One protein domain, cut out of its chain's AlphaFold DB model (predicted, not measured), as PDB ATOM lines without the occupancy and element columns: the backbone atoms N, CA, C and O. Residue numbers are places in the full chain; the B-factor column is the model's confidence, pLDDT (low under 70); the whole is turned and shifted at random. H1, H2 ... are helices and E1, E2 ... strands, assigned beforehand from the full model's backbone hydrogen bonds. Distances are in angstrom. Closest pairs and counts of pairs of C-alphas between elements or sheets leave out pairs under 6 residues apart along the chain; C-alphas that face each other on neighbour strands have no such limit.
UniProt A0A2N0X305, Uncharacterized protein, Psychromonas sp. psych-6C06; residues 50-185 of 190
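This is residues 50 to 185 of the 190 residues of an uncharacterized protein of Psychromonas sp. psych-6C06 (UniProt A0A2N0X305). A twisted sheet of five strands has one long helix, H1, packed on one face over E3 and E4. Short H2 and H3 lie toward the E1 edge, while short H4 grazes the sheet near E4 and E5, apart from H1. The printed part has 136 residues, in the order H1 H2 H3 E1 E2 E3 E4 H4 E5; the sheet, E1 E2 E3 E4 E5, is antiparallel. The class is mixed, helices and strands; the whole is compact, with a radius of gyration of the C-alphas of 14.2 A and spans of 45 by 34 by 27 A.

H1, residues 57 to 80, runs 34.9 A from C-alpha 57 at (-31.846, -23.160, 73.174). H2 is residues 90 to 95 and H3 residues 105 to 109. E1, residues 113 to 119, spans 17.6 A, and E2, 122 to 127, 16.8 A. E3 is residues 137 to 141, E4 148 to 152, H4 172 to 177, and E5 181 to 184, ending at C-alpha 184 (-47.495, -26.062, 72.095).

E1 to E4 form a meander, each strand the antiparallel neighbour of the one before. N 116 and O 124 of E1 and E2 are 2.9 A apart, N 125 and O 138 of E2 and E3 2.8 A, N 139 and O 150 of E3 and E4 2.8 A, and N 183 and O 149 of E5 and E4 2.8 A, within hydrogen-bond range. The sheet is only just strongly twisted, its C-alphas up to 4.4 A off its best plane. H1 on one face makes two layers, helix over sheet, at a height over the sheet of 8.7 A; the closest C-alphas of H1 and E3 are Leu 66 and Leu 140, 7.0 A. On the local plane it is only just slantwise to E3, at 31 degrees. H2 only grazes the sheet; its closest C-alphas to E1 are Val 90 and Gln 116, 6.1 A. H3 is not on the sheet but near H1. In H1, H2, H3 and H4 every O i to N i+4 pair is within hydrogen-bond range.

The C-alphas farthest apart, Asn 82 and Gly 132, are 46.3 A apart. The printed part has no cut, and the link E4 to H4 is long, 19 residues. Residues 129 to 134 of the model are under pLDDT 70.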
ATOM      1  N   ILE A  50     -47.063 -20.411  71.257       82.62
ATOM      2  CA  ILE A  50     -45.717 -20.472  70.699       82.62
ATOM      3  C   ILE A  50     -45.367 -21.938  70.484       82.62
ATOM      4  O   ILE A  50     -45.458 -22.754  71.399       82.62
ATOM      5  N   GLU A  51     -44.929 -22.258  69.272       82.25
ATOM      6  CA  GLU A  51     -44.370 -23.569  68.973       82.25
ATOM      7  C   GLU A  51     -43.043 -23.757  69.706       82.25
ATOM      8  O   GLU A  51     -42.180 -22.873  69.671       82.25
ATOM      9  N   ILE A  52     -42.832 -24.928  70.302       82.81
ATOM     10  CA  ILE A  52     -41.551 -25.249  70.938       82.81
ATOM     11  C   ILE A  52     -40.355 -25.102  69.978       82.81
ATOM     12  O   ILE A  52     -39.298 -24.622  70.387       82.81
ATOM     13  N   SER A  53     -40.542 -25.422  68.694       78.69
ATOM     14  CA  SER A  53     -39.535 -25.309  67.629       78.69
ATOM     15  C   SER A  53     -39.083 -23.867  67.364       78.69
ATOM     16  O   SER A  53     -37.998 -23.643  66.833       78.69
ATOM     17  N   ALA A  54     -39.907 -22.879  67.726       79.69
ATOM     18  CA  ALA A  54     -39.610 -21.459  67.545       79.69
ATOM     19  C   ALA A  54     -38.783 -20.863  68.700       79.69
ATOM     20  O   ALA A  54     -38.366 -19.703  68.627       79.69
ATOM     21  N   LEU A  55     -38.557 -21.619  69.778       80.19
ATOM     22  CA  LEU A  55     -37.838 -21.153  70.961       80.19
ATOM     23  C   LEU A  55     -36.320 -21.300  70.809       80.19
ATOM     24  O   LEU A  55     -35.805 -22.198  70.149       80.19
ATOM     25  N   THR A  56     -35.577 -20.408  71.468       80.69
ATOM     26  CA  THR A  56     -34.113 -20.498  71.535       80.69
ATOM     27  C   THR A  56     -33.666 -21.613  72.492       80.69
ATOM     28  O   THR A  56     -34.434 -22.094  73.326       80.69
ATOM     29  N   THR A  57     -32.393 -22.017  72.414       78.38
ATOM     30  CA  THR A  57     -31.846 -23.160  73.174       78.38
ATOM     31  C   THR A  57     -32.038 -23.047  74.692       78.38
ATOM     32  O   THR A  57     -32.265 -24.051  75.361       78.38
ATOM     33  N   LYS A  58     -31.964 -21.834  75.260       82.19
ATOM     34  CA  LYS A  58     -32.046 -21.635  76.717       82.19
ATOM     35  C   LYS A  58     -33.464 -21.877  77.278       82.19
ATOM     36  O   LYS A  58     -33.570 -22.678  78.208       82.19
ATOM     37  N   PRO A  59     -34.538 -21.259  76.744       85.12
ATOM     38  CA  PRO A  59     -35.914 -21.628  77.080       85.12
ATOM     39  C   PRO A  59     -36.238 -23.097  76.815       85.12
ATOM     40  O   PRO A  59     -36.925 -23.709  77.625       85.12
ATOM     41  N   LEU A  60     -35.709 -23.680  75.734       89.06
ATOM     42  CA  LEU A  60     -35.947 -25.086  75.399       89.06
ATOM     43  C   LEU A  60     -35.434 -26.040  76.488       89.06
ATOM     44  O   LEU A  60     -36.137 -26.963  76.889       89.06
ATOM     45  N   ALA A  61     -34.225 -25.796  76.994       89.75
ATOM     46  CA  ALA A  61     -33.647 -26.606  78.058       89.75
ATOM     47  C   ALA A  61     -34.427 -26.469  79.383       89.75
ATOM     48  O   ALA A  61     -34.729 -27.479  80.008       89.75
ATOM     49  N   MET A  62     -34.861 -25.254  79.746       91.31
ATOM     50  CA  MET A  62     -35.746 -25.045  80.906       91.31
ATOM     51  C   MET A  62     -37.093 -25.767  80.736       91.31
ATOM     52  O   MET A  62     -37.591 -26.386  81.669       91.31
ATOM     53  N   ILE A  63     -37.679 -25.742  79.537       92.31
ATOM     54  CA  ILE A  63     -38.912 -26.483  79.237       92.31
ATOM     55  C   ILE A  63     -38.710 -27.986  79.421       92.31
ATOM     56  O   ILE A  63     -39.571 -28.637  80.003       92.31
ATOM     57  N   ALA A  64     -37.583 -28.544  78.972       91.81
ATOM     58  CA  ALA A  64     -37.285 -29.960  79.168       91.81
ATOM     59  C   ALA A  64     -37.217 -30.333  80.660       91.81
ATOM     60  O   ALA A  64     -37.803 -31.340  81.062       91.81
ATOM     61  N   GLU A  65     -36.582 -29.499  81.487       93.81
ATOM     62  CA  GLU A  65     -36.571 -29.684  82.943       93.81
ATOM     63  C   GLU A  65     -37.975 -29.595  83.544       93.81
ATOM     64  O   GLU A  65     -38.350 -30.439  84.352       93.81
ATOM     65  N   LEU A  66     -38.791 -28.629  83.111       95.31
ATOM     66  CA  LEU A  66     -40.168 -28.477  83.587       95.31
ATOM     67  C   LEU A  66     -41.064 -29.656  83.213       95.31
ATOM     68  O   LEU A  66     -41.919 -30.034  84.010       95.31
ATOM     69  N   LYS A  67     -40.863 -30.265  82.040       94.50
ATOM     70  CA  LYS A  67     -41.568 -31.499  81.665       94.50
ATOM     71  C   LYS A  67     -41.211 -32.648  82.598       94.50
ATOM     72  O   LYS A  67     -42.103 -33.356  83.045       94.50
ATOM     73  N   LEU A  68     -39.931 -32.817  82.921       94.81
ATOM     74  CA  LEU A  68     -39.512 -33.840  83.877       94.81
ATOM     75  C   LEU A  68     -40.085 -33.562  85.274       94.81
ATOM     76  O   LEU A  68     -40.600 -34.461  85.933       94.81
ATOM     77  N   ALA A  69     -40.043 -32.302  85.704       95.88
ATOM     78  CA  ALA A  69     -40.576 -31.885  86.989       95.88
ATOM     79  C   ALA A  69     -42.095 -32.088  87.089       95.88
ATOM     80  O   ALA A  69     -42.593 -32.448  88.152       95.88
ATOM     81  N   HIS A  70     -42.830 -31.879  85.993       96.25
ATOM     82  CA  HIS A  70     -44.264 -32.145  85.908       96.25
ATOM     83  C   HIS A  70     -44.592 -33.599  86.254       96.25
ATOM     84  O   HIS A  70     -45.450 -33.832  87.104       96.25
ATOM     85  N   GLU A  71     -43.884 -34.553  85.645       95.25
ATOM     86  CA  GLU A  71     -44.085 -35.983  85.908       95.25
ATOM     87  C   GLU A  71     -43.855 -36.316  87.385       95.25
ATOM     88  O   GLU A  71     -44.676 -36.990  88.007       95.25
ATOM     89  N   GLU A  72     -42.794 -35.773  87.982       95.56
ATOM     90  CA  GLU A  72     -42.487 -35.998  89.395       95.56
ATOM     91  C   GLU A  72     -43.539 -35.371  90.327       95.56
ATOM     92  O   GLU A  72     -44.026 -36.020  91.253       95.56
ATOM     93  N   ILE A  73     -43.960 -34.131  90.059       95.44
ATOM     94  CA  ILE A  73     -45.025 -33.451  90.815       95.44
ATOM     95  C   ILE A  73     -46.323 -34.264  90.758       95.44
ATOM     96  O   ILE A  73     -46.987 -34.459  91.780       95.44
ATOM     97  N   ARG A  74     -46.691 -34.744  89.566       94.06
ATOM     98  CA  ARG A  74     -47.883 -35.568  89.340       94.06
ATOM     99  C   ARG A  74     -47.786 -36.900  90.068       94.06
ATOM    100  O   ARG A  74     -48.774 -37.311  90.676       94.06
ATOM    101  N   TYR A  75     -46.631 -37.556  90.010       93.44
ATOM    102  CA  TYR A  75     -46.375 -38.810  90.709       93.44
ATOM    103  C   TYR A  75     -46.546 -38.643  92.222       93.44
ATOM    104  O   TYR A  75     -47.294 -39.395  92.848       93.44
ATOM    105  N   GLN A  76     -45.939 -37.607  92.802       92.88
ATOM    106  CA  GLN A  76     -46.051 -37.326  94.233       92.88
ATOM    107  C   GLN A  76     -47.476 -36.983  94.653       92.88
ATOM    108  O   GLN A  76     -47.968 -37.538  95.636       92.88
ATOM    109  N   TYR A  77     -48.161 -36.130  93.886       92.44
ATOM    110  CA  TYR A  77     -49.559 -35.804  94.145       92.44
ATOM    111  C   TYR A  77     -50.420 -37.071  94.156       92.44
ATOM    112  O   TYR A  77     -51.143 -37.317  95.117       92.44
ATOM    113  N   GLN A  78     -50.278 -37.932  93.142       92.06
ATOM    114  CA  GLN A  78     -51.019 -39.194  93.053       92.06
ATOM    115  C   GLN A  78     -50.711 -40.147  94.211       92.06
ATOM    116  O   GLN A  78     -51.624 -40.776  94.742       92.06
ATOM    117  N   ALA A  79     -49.449 -40.230  94.640       89.62
ATOM    118  CA  ALA A  79     -49.058 -41.037  95.792       89.62
ATOM    119  C   ALA A  79     -49.676 -40.523  97.106       89.62
ATOM    120  O   ALA A  79     -49.965 -41.311  98.008       89.62
ATOM    121  N   GLN A  80     -49.896 -39.211  97.214       87.38
ATOM    122  CA  GLN A  80     -50.440 -38.560  98.404       87.38
ATOM    123  C   GLN A  80     -51.965 -38.444  98.408       87.38
ATOM    124  O   GLN A  80     -52.516 -38.253  99.488       87.38
ATOM    125  N   LEU A  81     -52.649 -38.647  97.274       84.06
ATOM    126  CA  LEU A  81     -54.115 -38.572  97.154       84.06
ATOM    127  C   LEU A  81     -54.872 -39.364  98.236       84.06
ATOM    128  O   LEU A  81     -55.932 -38.936  98.677       84.06
ATOM    129  N   ASN A  82     -54.322 -40.491  98.695       80.31
ATOM    130  CA  ASN A  82     -54.948 -41.325  99.729       80.31
ATOM    131  C   ASN A  82     -54.831 -40.749 101.154       80.31
ATOM    132  O   ASN A  82     -55.522 -41.212 102.059       80.31
ATOM    133  N   THR A  83     -53.948 -39.771 101.362       81.81
ATOM    134  CA  THR A  83     -53.574 -39.238 102.681       81.81
ATOM    135  C   THR A  83     -53.856 -37.740 102.802       81.81
ATOM    136  O   THR A  83     -54.289 -37.281 103.856       81.81
ATOM    137  N   SER A  84     -53.588 -36.959 101.755       80.50
ATOM    138  CA  SER A  84     -53.761 -35.507 101.720       80.50
ATOM    139  C   SER A  84     -53.859 -35.023 100.274       80.50
ATOM    140  O   SER A  84     -52.993 -35.323  99.453       80.50
ATOM    141  N   GLU A  85     -54.881 -34.230  99.962       83.19
ATOM    142  CA  GLU A  85     -55.069 -33.618  98.640       83.19
ATOM    143  C   GLU A  85     -54.262 -32.313  98.534       83.19
ATOM    144  O   GLU A  85     -54.795 -31.210  98.402       83.19
ATOM    145  N   GLN A  86     -52.940 -32.424  98.683       87.31
ATOM    146  CA  GLN A  86     -52.027 -31.282  98.707       87.31
ATOM    147  C   GLN A  86     -50.956 -31.407  97.631       87.31
ATOM    148  O   GLN A  86     -50.286 -32.427  97.502       87.31
ATOM    149  N   TRP A  87     -50.771 -30.327  96.875       92.25
ATOM    150  CA  TRP A  87     -49.703 -30.223  95.887       92.25
ATOM    151  C   TRP A  87     -48.345 -29.996  96.564       92.25
ATOM    152  O   TRP A  87     -48.277 -29.246  97.545       92.25
ATOM    153  N   PRO A  88     -47.252 -30.583  96.039       93.38
ATOM    154  CA  PRO A  88     -45.937 -30.443  96.644       93.38
ATOM    155  C   PRO A  88     -45.468 -28.987  96.577       93.38
ATOM    156  O   PRO A  88     -45.493 -28.332  95.533       93.38
ATOM    157  N   SER A  89     -45.033 -28.454  97.711       94.12
ATOM    158  CA  SER A  89     -44.462 -27.112  97.788       94.12
ATOM    159  C   SER A  89     -43.104 -27.040  97.083       94.12
ATOM    160  O   SER A  89     -42.372 -28.025  96.994       94.12
ATOM    161  N   VAL A  90     -42.706 -25.839  96.655       94.75
ATOM    162  CA  VAL A  90     -41.376 -25.610  96.054       94.75
ATOM    163  C   VAL A  90     -40.244 -26.043  96.993       94.75
ATOM    164  O   VAL A  90     -39.238 -26.572  96.535       94.75
ATOM    165  N   ALA A  91     -40.411 -25.870  98.309       94.62
ATOM    166  CA  ALA A  91     -39.423 -26.307  99.291       94.62
ATOM    167  C   ALA A  91     -39.276 -27.839  99.332       94.62
ATOM    168  O   ALA A  91     -38.156 -28.338  99.415       94.62
ATOM    169  N   GLN A  92     -40.385 -28.582  99.230       93.81
ATOM    170  CA  GLN A  92     -40.362 -30.047  99.153       93.81
ATOM    171  C   GLN A  92     -39.672 -30.520  97.871       93.81
ATOM    172  O   GLN A  92     -38.732 -31.308  97.952       93.81
ATOM    173  N   LEU A  93     -40.047 -29.958  96.719       95.12
ATOM    174  CA  LEU A  93     -39.427 -30.288  95.432       95.12
ATOM    175  C   LEU A  93     -37.919 -29.993  95.436       95.12
ATOM    176  O   LEU A  93     -37.116 -30.812  94.998       95.12
ATOM    177  N   ALA A  94     -37.512 -28.859  96.012       95.12
ATOM    178  CA  ALA A  94     -36.102 -28.520  96.170       95.12
ATOM    179  C   ALA A  94     -35.361 -29.494  97.105       95.12
ATOM    180  O   ALA A  94     -34.221 -29.858  96.822       95.12
ATOM    181  N   SER A  95     -35.994 -29.944  98.196       94.94
ATOM    182  CA  SER A  95     -35.392 -30.909  99.134       94.94
ATOM    183  C   SER A  95     -35.156 -32.292  98.515       94.94
ATOM    184  O   SER A  95     -34.240 -33.005  98.917       94.94
ATOM    185  N   GLN A  96     -35.952 -32.644  97.506       94.12
ATOM    186  CA  GLN A  96     -35.849 -33.881  96.733       94.12
ATOM    187  C   GLN A  96     -34.950 -33.742  95.498       94.12
ATOM    188  O   GLN A  96     -34.893 -34.660  94.687       94.12
ATOM    189  N   TRP A  97     -34.235 -32.620  95.353       94.06
ATOM    190  CA  TRP A  97     -33.337 -32.357  94.223       94.06
ATOM    191  C   TRP A  97     -34.035 -32.309  92.856       94.06
ATOM    192  O   TRP A  97     -33.427 -32.619  91.834       94.06
ATOM    193  N   ILE A  98     -35.296 -31.874  92.818       94.44
ATOM    194  CA  ILE A  98     -36.043 -31.731  91.566       94.44
ATOM    195  C   ILE A  98     -35.694 -30.395  90.899       94.44
ATOM    196  O   ILE A  98     -35.970 -29.315  91.431       94.44
ATOM    197  N   ALA A  99     -35.081 -30.455  89.717       92.56
ATOM    198  CA  ALA A  99     -34.894 -29.292  88.849       92.56
ATOM    199  C   ALA A  99     -36.244 -28.840  88.259       92.56
ATOM    200  O   ALA A  99     -37.118 -29.680  88.058       92.56
ATOM    201  N   PRO A 100     -36.460 -27.540  87.981       92.81
ATOM    202  CA  PRO A 100     -35.572 -26.392  88.213       92.81
ATOM    203  C   PRO A 100     -35.725 -25.751  89.613       92.81
ATOM    204  O   PRO A 100     -35.334 -24.597  89.815       92.81
ATOM    205  N   PHE A 101     -36.340 -26.448  90.577       94.69
ATOM    206  CA  PHE A 101     -36.645 -25.909  91.913       94.69
ATOM    207  C   PHE A 101     -35.439 -25.921  92.859       94.69
ATOM    208  O   PHE A 101     -35.337 -25.083  93.759       94.69
ATOM    209  N   VAL A 102     -34.518 -26.860  92.654       94.12
ATOM    210  CA  VAL A 102     -33.242 -26.929  93.367       94.12
ATOM    211  C   VAL A 102     -32.261 -25.867  92.849       94.12
ATOM    212  O   VAL A 102     -32.152 -25.625  91.651       94.12
ATOM    213  N   LYS A 103     -31.523 -25.215  93.756       92.12
ATOM    214  CA  LYS A 103     -30.532 -24.172  93.422       92.12
ATOM    215  C   LYS A 103     -29.174 -24.778  93.060       92.12
ATOM    216  O   LYS A 103     -28.187 -24.572  93.766       92.12
ATOM    217  N   ASP A 104     -29.138 -25.562  91.994       90.12
ATOM    218  CA  ASP A 104     -27.936 -26.238  91.508       90.12
ATOM    219  C   ASP A 104     -27.233 -25.462  90.371       90.12
ATOM    220  O   ASP A 104     -27.481 -24.276  90.130       90.12
ATOM    221  N   LYS A 105     -26.305 -26.123  89.664       88.06
ATOM    222  CA  LYS A 105     -25.641 -25.526  88.496       88.06
ATOM    223  C   LYS A 105     -26.621 -25.248  87.357       88.06
ATOM    224  O   LYS A 105     -26.449 -24.243  86.670       88.06
ATOM    225  N   SER A 106     -27.632 -26.094  87.165       86.00
ATOM    226  CA  SER A 106     -28.632 -25.891  86.118       86.00
ATOM    227  C   SER A 106     -29.440 -24.621  86.374       86.00
ATOM    228  O   SER A 106     -29.548 -23.749  85.507       86.00
ATOM    229  N   TRP A 107     -29.864 -24.412  87.622       87.94
ATOM    230  CA  TRP A 107     -30.529 -23.183  88.059       87.94
ATOM    231  C   TRP A 107     -29.714 -21.914  87.758       87.94
ATOM    232  O   TRP A 107     -30.268 -20.908  87.297       87.94
ATOM    233  N   LEU A 108     -28.387 -21.956  87.950       85.81
ATOM    234  CA  LEU A 108     -27.490 -20.855  87.572       85.81
ATOM    235  C   LEU A 108     -27.487 -20.615  86.054       85.81
ATOM    236  O   LEU A 108     -27.596 -19.468  85.619       85.81
ATOM    237  N   HIS A 109     -27.397 -21.673  85.245       83.12
ATOM    238  CA  HIS A 109     -27.388 -21.570  83.782       83.12
ATOM    239  C   HIS A 109     -28.719 -21.053  83.214       83.12
ATOM    240  O   HIS A 109     -28.733 -20.281  82.245       83.12
ATOM    241  N   HIS A 110     -29.839 -21.395  83.851       82.31
ATOM    242  CA  HIS A 110     -31.174 -21.008  83.404       82.31
ATOM    243  C   HIS A 110     -31.643 -19.614  83.855       82.31
ATOM    244  O   HIS A 110     -32.760 -19.206  83.533       82.31
ATOM    245  N   GLY A 111     -30.772 -18.819  84.483       79.25
ATOM    246  CA  GLY A 111     -31.073 -17.428  84.850       79.25
ATOM    247  C   GLY A 111     -31.726 -17.278  86.220       79.25
ATOM    248  O   GLY A 111     -32.545 -16.383  86.410       79.25
ATOM    249  N   LYS A 112     -31.388 -18.174  87.157       88.19
ATOM    250  CA  LYS A 112     -31.692 -18.046  88.588       88.19
ATOM    251  C   LYS A 112     -33.161 -17.714  88.844       88.19
ATOM    252  O   LYS A 112     -33.507 -16.666  89.381       88.19
ATOM    253  N   GLN A 113     -34.037 -18.612  88.416       90.00
ATOM    254  CA  GLN A 113     -35.477 -18.432  88.565       90.00
ATOM    255  C   GLN A 113     -35.880 -18.622  90.033       90.00
ATOM    256  O   GLN A 113     -35.539 -19.623  90.667       90.00
ATOM    257  N   GLN A 114     -36.598 -17.654  90.590       92.19
ATOM    258  CA  GLN A 114     -37.275 -17.772  91.871       92.19
ATOM    259  C   GLN A 114     -38.630 -18.441  91.624       92.19
ATOM    260  O   GLN A 114     -39.533 -17.842  91.038       92.19
ATOM    261  N   TRP A 115     -38.752 -19.690  92.066       94.50
ATOM    262  CA  TRP A 115     -39.977 -20.469  91.932       94.50
ATOM    263  C   TRP A 115     -40.901 -20.291  93.131       94.50
ATOM    264  O   TRP A 115     -40.458 -20.265  94.281       94.50
ATOM    265  N   GLN A 116     -42.199 -20.228  92.859       94.25
ATOM    266  CA  GLN A 116     -43.249 -20.177  93.871       94.25
ATOM    267  C   GLN A 116     -44.492 -20.942  93.412       94.25
ATOM    268  O   GLN A 116     -44.843 -20.919  92.235       94.25
ATOM    269  N   LEU A 117     -45.166 -21.606  94.353       94.12
ATOM    270  CA  LEU A 117     -46.481 -22.209  94.132       94.12
ATOM    271  C   LEU A 117     -47.538 -21.099  94.240       94.12
ATOM    272  O   LEU A 117     -47.731 -20.543  95.326       94.12
ATOM    273  N   VAL A 118     -48.167 -20.749  93.117       92.88
ATOM    274  CA  VAL A 118     -49.114 -19.618  93.023       92.88
ATOM    275  C   VAL A 118     -50.564 -20.054  93.166       92.88
ATOM    276  O   VAL A 118     -51.357 -19.325  93.745       92.88
ATOM    277  N   ALA A 119     -50.885 -21.260  92.709       91.50
ATOM    278  CA  ALA A 119     -52.166 -21.917  92.926       91.50
ATOM    279  C   ALA A 119     -51.942 -23.431  93.026       91.50
ATOM    280  O   ALA A 119     -50.836 -23.912  92.772       91.50
ATOM    281  N   ASN A 120     -52.972 -24.185  93.402       91.06
ATOM    282  CA  ASN A 120     -52.913 -25.646  93.481       91.06
ATOM    283  C   ASN A 120     -52.363 -26.258  92.183       91.06
ATOM    284  O   ASN A 120     -53.012 -26.184  91.146       91.06
ATOM    285  N   GLY A 121     -51.167 -26.847  92.235       91.12
ATOM    286  CA  GLY A 121     -50.513 -27.468  91.080       91.12
ATOM    287  C   GLY A 121     -49.959 -26.493  90.041       91.12
ATOM    288  O   GLY A 121     -49.574 -26.936  88.963       91.12
ATOM    289  N   ILE A 122     -49.900 -25.193  90.344       94.50
ATOM    290  CA  ILE A 122     -49.404 -24.161  89.428       94.50
ATOM    291  C   ILE A 122     -48.192 -23.463  90.035       94.50
ATOM    292  O   ILE A 122     -48.267 -22.826  91.089       94.50
ATOM    293  N   TYR A 123     -47.071 -23.552  89.327       95.25
ATOM    294  CA  TYR A 123     -45.773 -23.048  89.754       95.25
ATOM    295  C   TYR A 123     -45.329 -21.922  88.828       95.25
ATOM    296  O   TYR A 123     -45.322 -22.082  87.612       95.25
ATOM    297  N   GLN A 124     -44.920 -20.792  89.397       94.56
ATOM    298  CA  GLN A 124     -44.432 -19.636  88.650       94.56
ATOM    299  C   GLN A 124     -42.954 -19.400  88.956       94.56
ATOM    300  O   GLN A 124     -42.573 -19.281  90.122       94.56
ATOM    301  N   GLY A 125     -42.143 -19.307  87.907       93.81
ATOM    302  CA  GLY A 125     -40.729 -18.960  87.944       93.81
ATOM    303  C   GLY A 125     -40.521 -17.535  87.445       93.81
ATOM    304  O   GLY A 125     -40.896 -17.203  86.317       93.81
ATOM    305  N   VAL A 126     -39.944 -16.688  88.297       91.38
ATOM    306  CA  VAL A 126     -39.579 -15.306  87.958       91.38
ATOM    307  C   VAL A 126     -38.063 -15.151  88.085       91.38
ATOM    308  O   VAL A 126     -37.521 -15.511  89.131       91.38
ATOM    309  N   PRO A 127     -37.351 -14.611  87.082       89.69
ATOM    310  CA  PRO A 127     -35.904 -14.468  87.163       89.69
ATOM    311  C   PRO A 127     -35.527 -13.498  88.285       89.69
ATOM    312  O   PRO A 127     -36.124 -12.424  88.419       89.69
ATOM    313  N   LEU A 128     -34.509 -13.849  89.071       83.75
ATOM    314  CA  LEU A 128     -33.862 -12.925  90.003       83.75
ATOM    315  C   LEU A 128     -33.131 -11.863  89.175       83.75
ATOM    316  O   LEU A 128     -32.034 -12.093  88.678       83.75
ATOM    317  N   SER A 129     -33.794 -10.721  88.975       65.88
ATOM    318  CA  SER A 129     -33.349  -9.636  88.098       65.88
ATOM    319  C   SER A 129     -31.880  -9.267  88.339       65.88
ATOM    320  O   SER A 129     -31.521  -8.721  89.383       65.88
ATOM    321  N   SER A 130     -31.040  -9.550  87.345       57.22
ATOM    322  CA  SER A 130     -29.666  -9.071  87.212       57.22
ATOM    323  C   SER A 130     -29.591  -8.290  85.905       57.22
ATOM    324  O   SER A 130     -30.133  -8.733  84.887       57.22
ATOM    325  N   ASN A 131     -28.970  -7.110  85.924       53.75
ATOM    326  CA  ASN A 131     -28.834  -6.270  84.734       53.75
ATOM    327  C   ASN A 131     -28.189  -7.076  83.591       53.75
ATOM    328  O   ASN A 131     -27.010  -7.409  83.655       53.75
ATOM    329  N   GLY A 132     -28.973  -7.378  82.547       58.91
ATOM    330  CA  GLY A 132     -28.524  -8.083  81.339       58.91
ATOM    331  C   GLY A 132     -28.961  -9.550  81.204       58.91
ATOM    332  O   GLY A 132     -28.733 -10.134  80.146       58.91
ATOM    333  N   GLU A 133     -29.609 -10.152  82.208       61.09
ATOM    334  CA  GLU A 133     -30.141 -11.521  82.100       61.09
ATOM    335  C   GLU A 133     -31.537 -11.565  81.437       61.09
ATOM    336  O   GLU A 133     -32.296 -10.593  81.510       61.09
ATOM    337  N   PRO A 134     -31.899 -12.676  80.755       63.16
ATOM    338  CA  PRO A 134     -33.196 -12.798  80.103       63.16
ATOM    339  C   PRO A 134     -34.333 -12.680  81.123       63.16
ATOM    340  O   PRO A 134     -34.413 -13.455  82.073       63.16
ATOM    341  N   LYS A 135     -35.257 -11.746  80.873       80.56
ATOM    342  CA  LYS A 135     -36.465 -11.500  81.683       80.56
ATOM    343  C   LYS A 135     -37.537 -12.585  81.530       80.56
ATOM    344  O   LYS A 135     -38.683 -12.367  81.910       80.56
ATOM    345  N   THR A 136     -37.177 -13.730  80.951       88.44
ATOM    346  CA  THR A 136     -38.120 -14.794  80.635       88.44
ATOM    347  C   THR A 136     -38.693 -15.382  81.913       88.44
ATOM    348  O   THR A 136     -37.942 -15.823  82.787       88.44
ATOM    349  N   ARG A 137     -40.021 -15.391  81.994       92.06
ATOM    350  CA  ARG A 137     -40.786 -15.990  83.087       92.06
ATOM    351  C   ARG A 137     -41.448 -17.264  82.596       92.06
ATOM    352  O   ARG A 137     -41.804 -17.376  81.422       92.06
ATOM    353  N   TYR A 138     -41.615 -18.200  83.516       94.19
ATOM    354  CA  TYR A 138     -42.169 -19.518  83.243       94.19
ATOM    355  C   TYR A 138     -43.331 -19.776  84.187       94.19
ATOM    356  O   TYR A 138     -43.287 -19.401  85.359       94.19
ATOM    357  N   LEU A 139     -44.355 -20.443  83.684       95.19
ATOM    358  CA  LEU A 139     -45.454 -20.939  84.485       95.19
ATOM    359  C   LEU A 139     -45.726 -22.384  84.084       95.19
ATOM    360  O   LEU A 139     -45.920 -22.692  82.913       95.19
ATOM    361  N   LEU A 140     -45.682 -23.270  85.069       95.81
ATOM    362  CA  LEU A 140     -45.958 -24.690  84.927       95.81
ATOM    363  C   LEU A 140     -47.312 -24.975  85.561       95.81
ATOM    364  O   LEU A 140     -47.481 -24.757  86.761       95.81
ATOM    365  N   ASN A 141     -48.248 -25.482  84.766       94.38
ATOM    366  CA  ASN A 141     -49.493 -26.048  85.250       94.38
ATOM    367  C   ASN A 141     -49.393 -27.581  85.235       94.38
ATOM    368  O   ASN A 141     -49.293 -28.211  84.181       94.38
ATOM    369  N   SER A 142     -49.417 -28.174  86.428       93.94
ATOM    370  CA  SER A 142     -49.356 -29.621  86.646       93.94
ATOM    371  C   SER A 142     -50.693 -30.233  87.053       93.94
ATOM    372  O   SER A 142     -50.738 -31.396  87.448       93.94
ATOM    373  N   GLN A 143     -51.794 -29.487  86.963       90.94
ATOM    374  CA  GLN A 143     -53.122 -29.976  87.345       90.94
ATOM    375  C   GLN A 143     -53.614 -31.107  86.431       90.94
ATOM    376  O   GLN A 143     -54.274 -32.042  86.889       90.94
ATOM    377  N   HIS A 144     -53.264 -31.045  85.148       89.00
ATOM    378  CA  HIS A 144     -53.688 -32.003  84.131       89.00
ATOM    379  C   HIS A 144     -52.679 -33.146  83.956       89.00
ATOM    380  O   HIS A 144     -51.575 -33.105  84.488       89.00
ATOM    381  N   SER A 145     -53.083 -34.208  83.251       86.50
ATOM    382  CA  SER A 145     -52.189 -35.321  82.900       86.50
ATOM    383  C   SER A 145     -51.168 -34.947  81.831       86.50
ATOM    384  O   SER A 145     -50.120 -35.571  81.756       86.50
ATOM    385  N   GLN A 146     -51.503 -33.979  80.978       89.06
ATOM    386  CA  GLN A 146     -50.567 -33.386  80.037       89.06
ATOM    387  C   GLN A 146     -49.932 -32.158  80.674       89.06
ATOM    388  O   GLN A 146     -50.589 -31.393  81.385       89.06
ATOM    389  N   VAL A 147     -48.649 -31.973  80.382       91.00
ATOM    390  CA  VAL A 147     -47.890 -30.821  80.843       91.00
ATOM    391  C   VAL A 147     -48.327 -29.569  80.095       91.00
ATOM    392  O   VAL A 147     -48.234 -29.488  78.874       91.00
ATOM    393  N   GLU A 148     -48.766 -28.564  80.839       93.25
ATOM    394  CA  GLU A 148     -49.138 -27.273  80.280       93.25
ATOM    395  C   GLU A 148     -48.135 -26.220  80.768       93.25
ATOM    396  O   GLU A 148     -48.025 -25.933  81.963       93.25
ATOM    397  N   ILE A 149     -47.363 -25.662  79.832       93.94
ATOM    398  CA  ILE A 149     -46.323 -24.671  80.124       93.94
ATOM    399  C   ILE A 149     -46.683 -23.359  79.448       93.94
ATOM    400  O   ILE A 149     -46.981 -23.315  78.256       93.94
ATOM    401  N   TRP A 150     -46.589 -22.282  80.212       94.69
ATOM    402  CA  TRP A 150     -46.776 -20.919  79.753       94.69
ATOM    403  C   TRP A 150     -45.485 -20.126  79.930       94.69
ATOM    404  O   TRP A 150     -44.728 -20.313  80.886       94.69
ATOM    405  N   LEU A 151     -45.231 -19.227  78.991       93.06
ATOM    406  CA  LEU A 151     -44.031 -18.413  78.911       93.06
ATOM    407  C   LEU A 151     -44.399 -16.947  78.768       93.06
ATOM    408  O   LEU A 151     -45.360 -16.582  78.092       93.06
ATOM    409  N   ASP A 152     -43.544 -16.108  79.322       91.81
ATOM    410  CA  ASP A 152     -43.472 -14.698  78.982       91.81
ATOM    411  C   ASP A 152     -42.018 -14.383  78.638       91.81
ATOM    412  O   ASP A 152     -41.155 -14.282  79.511       91.81
ATOM    413  N   LEU A 153     -41.735 -14.286  77.338       87.38
ATOM    414  CA  LEU A 153     -40.382 -14.054  76.832       87.38
ATOM    415  C   LEU A 153     -39.874 -12.642  77.141       87.38
ATOM    416  O   LEU A 153     -38.661 -12.453  77.258       87.38
ATOM    417  N   LYS A 154     -40.778 -11.664  77.251       84.06
ATOM    418  CA  LYS A 154     -40.433 -10.241  77.396       84.06
ATOM    419  C   LYS A 154     -40.386  -9.791  78.856       84.06
ATOM    420  O   LYS A 154     -39.673  -8.838  79.171       84.06
ATOM    421  N   GLY A 155     -41.066 -10.511  79.743       85.44
ATOM    422  CA  GLY A 155     -41.223 -10.130  81.144       85.44
ATOM    423  C   GLY A 155     -42.308  -9.067  81.352       85.44
ATOM    424  O   GLY A 155     -42.275  -8.373  82.370       85.44
ATOM    425  N   ASP A 156     -43.225  -8.912  80.395       86.19
ATOM    426  CA  ASP A 156     -44.284  -7.892  80.408       86.19
ATOM    427  C   ASP A 156     -45.630  -8.440  80.915       86.19
ATOM    428  O   ASP A 156     -46.545  -7.665  81.202       86.19
ATOM    429  N   ALA A 157     -45.767  -9.763  81.037       87.81
ATOM    430  CA  ALA A 157     -46.990 -10.391  81.514       87.81
ATOM    431  C   ALA A 157     -47.218 -10.090  83.000       87.81
ATOM    432  O   ALA A 157     -46.276  -9.952  83.789       87.81
ATOM    433  N   ARG A 158     -48.485 -10.010  83.408       88.69
ATOM    434  CA  ARG A 158     -48.842  -9.826  84.822       88.69
ATOM    435  C   ARG A 158     -48.541 -11.102  85.607       88.69
ATOM    436  O   ARG A 158     -48.836 -12.206  85.145       88.69
ATOM    437  N   LEU A 159     -47.940 -10.949  86.785       87.81
ATOM    438  CA  LEU A 159     -47.592 -12.074  87.648       87.81
ATOM    439  C   LEU A 159     -48.861 -12.664  88.260       87.81
ATOM    440  O   LEU A 159     -49.609 -11.962  88.934       87.81
ATOM    441  N   LEU A 160     -49.075 -13.967  88.093       87.06
ATOM    442  CA  LEU A 160     -50.275 -14.622  88.612       87.06
ATOM    443  C   LEU A 160     -50.342 -14.628  90.134       87.06
ATOM    444  O   LEU A 160     -51.428 -14.544  90.696       87.06
ATOM    445  N   ALA A 161     -49.183 -14.662  90.789       82.94
ATOM    446  CA  ALA A 161     -49.077 -14.560  92.242       82.94
ATOM    447  C   ALA A 161     -49.719 -13.290  92.828       82.94
ATOM    448  O   ALA A 161     -50.049 -13.274  94.007       82.94
ATOM    449  N   GLU A 162     -49.871 -12.233  92.026       82.38
ATOM    450  CA  GLU A 162     -50.494 -10.968  92.434       82.38
ATOM    451  C   GLU A 162     -51.984 -10.906  92.070       82.38
ATOM    452  O   GLU A 162     -52.691  -9.997  92.496       82.38
ATOM    453  N   GLN A 163     -52.462 -11.845  91.251       79.38
ATOM    454  CA  GLN A 163     -53.801 -11.817  90.659       79.38
ATOM    455  C   GLN A 163     -54.742 -12.867  91.249       79.38
ATOM    456  O   GLN A 163     -55.954 -12.746  91.079       79.38
ATOM    457  N   VAL A 164     -54.201 -13.915  91.873       84.62
ATOM    458  CA  VAL A 164     -54.958 -15.116  92.224       84.62
ATOM    459  C   VAL A 164     -54.576 -15.620  93.614       84.62
ATOM    460  O   VAL A 164     -53.397 -15.683  93.961       84.62
ATOM    461  N   ASP A 165     -55.581 -16.028  94.391       81.25
ATOM    462  CA  ASP A 165     -55.382 -16.735  95.655       81.25
ATOM    463  C   ASP A 165     -54.924 -18.182  95.426       81.25
ATOM    464  O   ASP A 165     -55.327 -18.843  94.470       81.25
ATOM    465  N   ARG A 166     -54.154 -18.739  96.369       75.44
ATOM    466  CA  ARG A 166     -53.586 -20.098  96.240       75.44
ATOM    467  C   ARG A 166     -54.615 -21.213  96.022       75.44
ATOM    468  O   ARG A 166     -54.277 -22.248  95.453       75.44
ATOM    469  N   SER A 167     -55.845 -21.026  96.489       75.81
ATOM    470  CA  SER A 167     -56.936 -21.996  96.354       75.81
ATOM    471  C   SER A 167     -57.768 -21.820  95.082       75.81
ATOM    472  O   SER A 167     -58.648 -22.641  94.828       75.81
ATOM    473  N   ALA A 168     -57.540 -20.768  94.294       78.62
ATOM    474  CA  ALA A 168     -58.400 -20.476  93.159       78.62
ATOM    475  C   ALA A 168     -58.071 -21.354  91.942       78.62
ATOM    476  O   ALA A 168     -56.934 -21.768  91.711       78.62
ATOM    477  N   ILE A 169     -59.097 -21.599  91.129       80.31
ATOM    478  CA  ILE A 169     -58.971 -22.305  89.856       80.31
ATOM    479  C   ILE A 169     -58.509 -21.298  88.801       80.31
ATOM    480  O   ILE A 169     -59.235 -20.360  88.468       80.31
ATOM    481  N   VAL A 170     -57.307 -21.495  88.265       84.62
ATOM    482  CA  VAL A 170     -56.757 -20.651  87.200       84.62
ATOM    483  C   VAL A 170     -57.287 -21.134  85.855       84.62
ATOM    484  O   VAL A 170     -57.111 -22.288  85.485       84.62
ATOM    485  N   GLN A 171     -57.926 -20.236  85.109       85.25
ATOM    486  CA  GLN A 171     -58.395 -20.512  83.752       85.25
ATOM    487  C   GLN A 171     -57.395 -19.985  82.722       85.25
ATOM    488  O   GLN A 171     -56.869 -18.881  82.880       85.25
ATOM    489  N   SER A 172     -57.218 -20.696  81.605       85.81
ATOM    490  CA  SER A 172     -56.321 -20.275  80.517       85.81
ATOM    491  C   SER A 172     -56.670 -18.888  79.955       85.81
ATOM    492  O   SER A 172     -55.782 -18.157  79.528       85.81
ATOM    493  N   ARG A 173     -57.942 -18.458  80.020       86.69
ATOM    494  CA  ARG A 173     -58.354 -17.096  79.623       86.69
ATOM    495  C   ARG A 173     -57.629 -16.011  80.423       86.69
ATOM    496  O   ARG A 173     -57.168 -15.044  79.826       86.69
ATOM    497  N   LEU A 174     -57.486 -16.193  81.739       88.06
ATOM    498  CA  LEU A 174     -56.777 -15.246  82.601       88.06
ATOM    499  C   LEU A 174     -55.304 -15.136  82.193       88.06
ATOM    500  O   LEU A 174     -54.765 -14.038  82.130       88.06
ATOM    501  N   LEU A 175     -54.668 -16.266  81.870       88.81
ATOM    502  CA  LEU A 175     -53.276 -16.308  81.413       88.81
ATOM    503  C   LEU A 175     -53.099 -15.526  80.106       88.81
ATOM    504  O   LEU A 175     -52.214 -14.674  80.011       88.81
ATOM    505  N   ILE A 176     -53.990 -15.751  79.138       88.56
ATOM    506  CA  ILE A 176     -53.983 -15.067  77.838       88.56
ATOM    507  C   ILE A 176     -54.178 -13.554  78.010       88.56
ATOM    508  O   ILE A 176     -53.430 -12.766  77.432       88.56
ATOM    509  N   GLU A 177     -55.154 -13.134  78.819       87.69
ATOM    510  CA  GLU A 177     -55.424 -11.715  79.097       87.69
ATOM    511  C   GLU A 177     -54.281 -11.043  79.873       87.69
ATOM    512  O   GLU A 177     -53.985  -9.868  79.654       87.69
ATOM    513  N   SER A 178     -53.596 -11.797  80.734       88.38
ATOM    514  CA  SER A 178     -52.397 -11.354  81.448       88.38
ATOM    515  C   SER A 178     -51.138 -11.312  80.575       88.38
ATOM    516  O   SER A 178     -50.105 -10.850  81.058       88.38
ATOM    517  N   GLY A 179     -51.213 -11.736  79.307       87.94
ATOM    518  CA  GLY A 179     -50.118 -11.662  78.334       87.94
ATOM    519  C   GLY A 179     -49.207 -12.890  78.281       87.94
ATOM    520  O   GLY A 179     -48.168 -12.836  77.625       87.94
ATOM    521  N   TRP A 180     -49.573 -13.987  78.945       92.56
ATOM    522  CA  TRP A 180     -48.831 -15.245  78.884       92.56
ATOM    523  C   TRP A 180     -49.062 -15.967  77.559       92.56
ATOM    524  O   TRP A 180     -50.138 -15.885  76.959       92.56
ATOM    525  N   GLN A 181     -48.051 -16.712  77.121       92.06
ATOM    526  CA  GLN A 181     -48.091 -17.482  75.885       92.06
ATOM    527  C   GLN A 181     -47.910 -18.973  76.174       92.06
ATOM    528  O   GLN A 181     -46.943 -19.364  76.823       92.06
ATOM    529  N   GLN A 182     -48.829 -19.808  75.701       92.38
ATOM    530  CA  GLN A 182     -48.786 -21.254  75.885       92.38
ATOM    531  C   GLN A 182     -47.749 -21.882  74.952       92.38
ATOM    532  O   GLN A 182     -47.701 -21.563  73.763       92.38
ATOM    533  N   VAL A 183     -46.948 -22.804  75.477       90.50
ATOM    534  CA  VAL A 183     -46.057 -23.647  74.676       90.50
ATOM    535  C   VAL A 183     -46.860 -24.805  74.113       90.50
ATOM    536  O   VAL A 183     -47.445 -25.572  74.874       90.50
ATOM    537  N   VAL A 184     -46.859 -24.940  72.791       88.00
ATOM    538  CA  VAL A 184     -47.495 -26.062  72.095       88.00
ATOM    539  C   VAL A 184     -46.418 -27.050  71.656       88.00
ATOM    540  O   VAL A 184     -45.410 -26.662  71.050       88.00
ATOM    541  N   PHE A 185     -46.624 -28.327  71.980       82.94
ATOM    542  CA  PHE A 185     -45.760 -29.437  71.577       82.94
ATOM    543  C   PHE A 185     -46.353 -30.144  70.349       82.94
ATOM    544  O   PHE A 185     -47.564 -30.311  70.266       82.94
TER     545      PHE A 185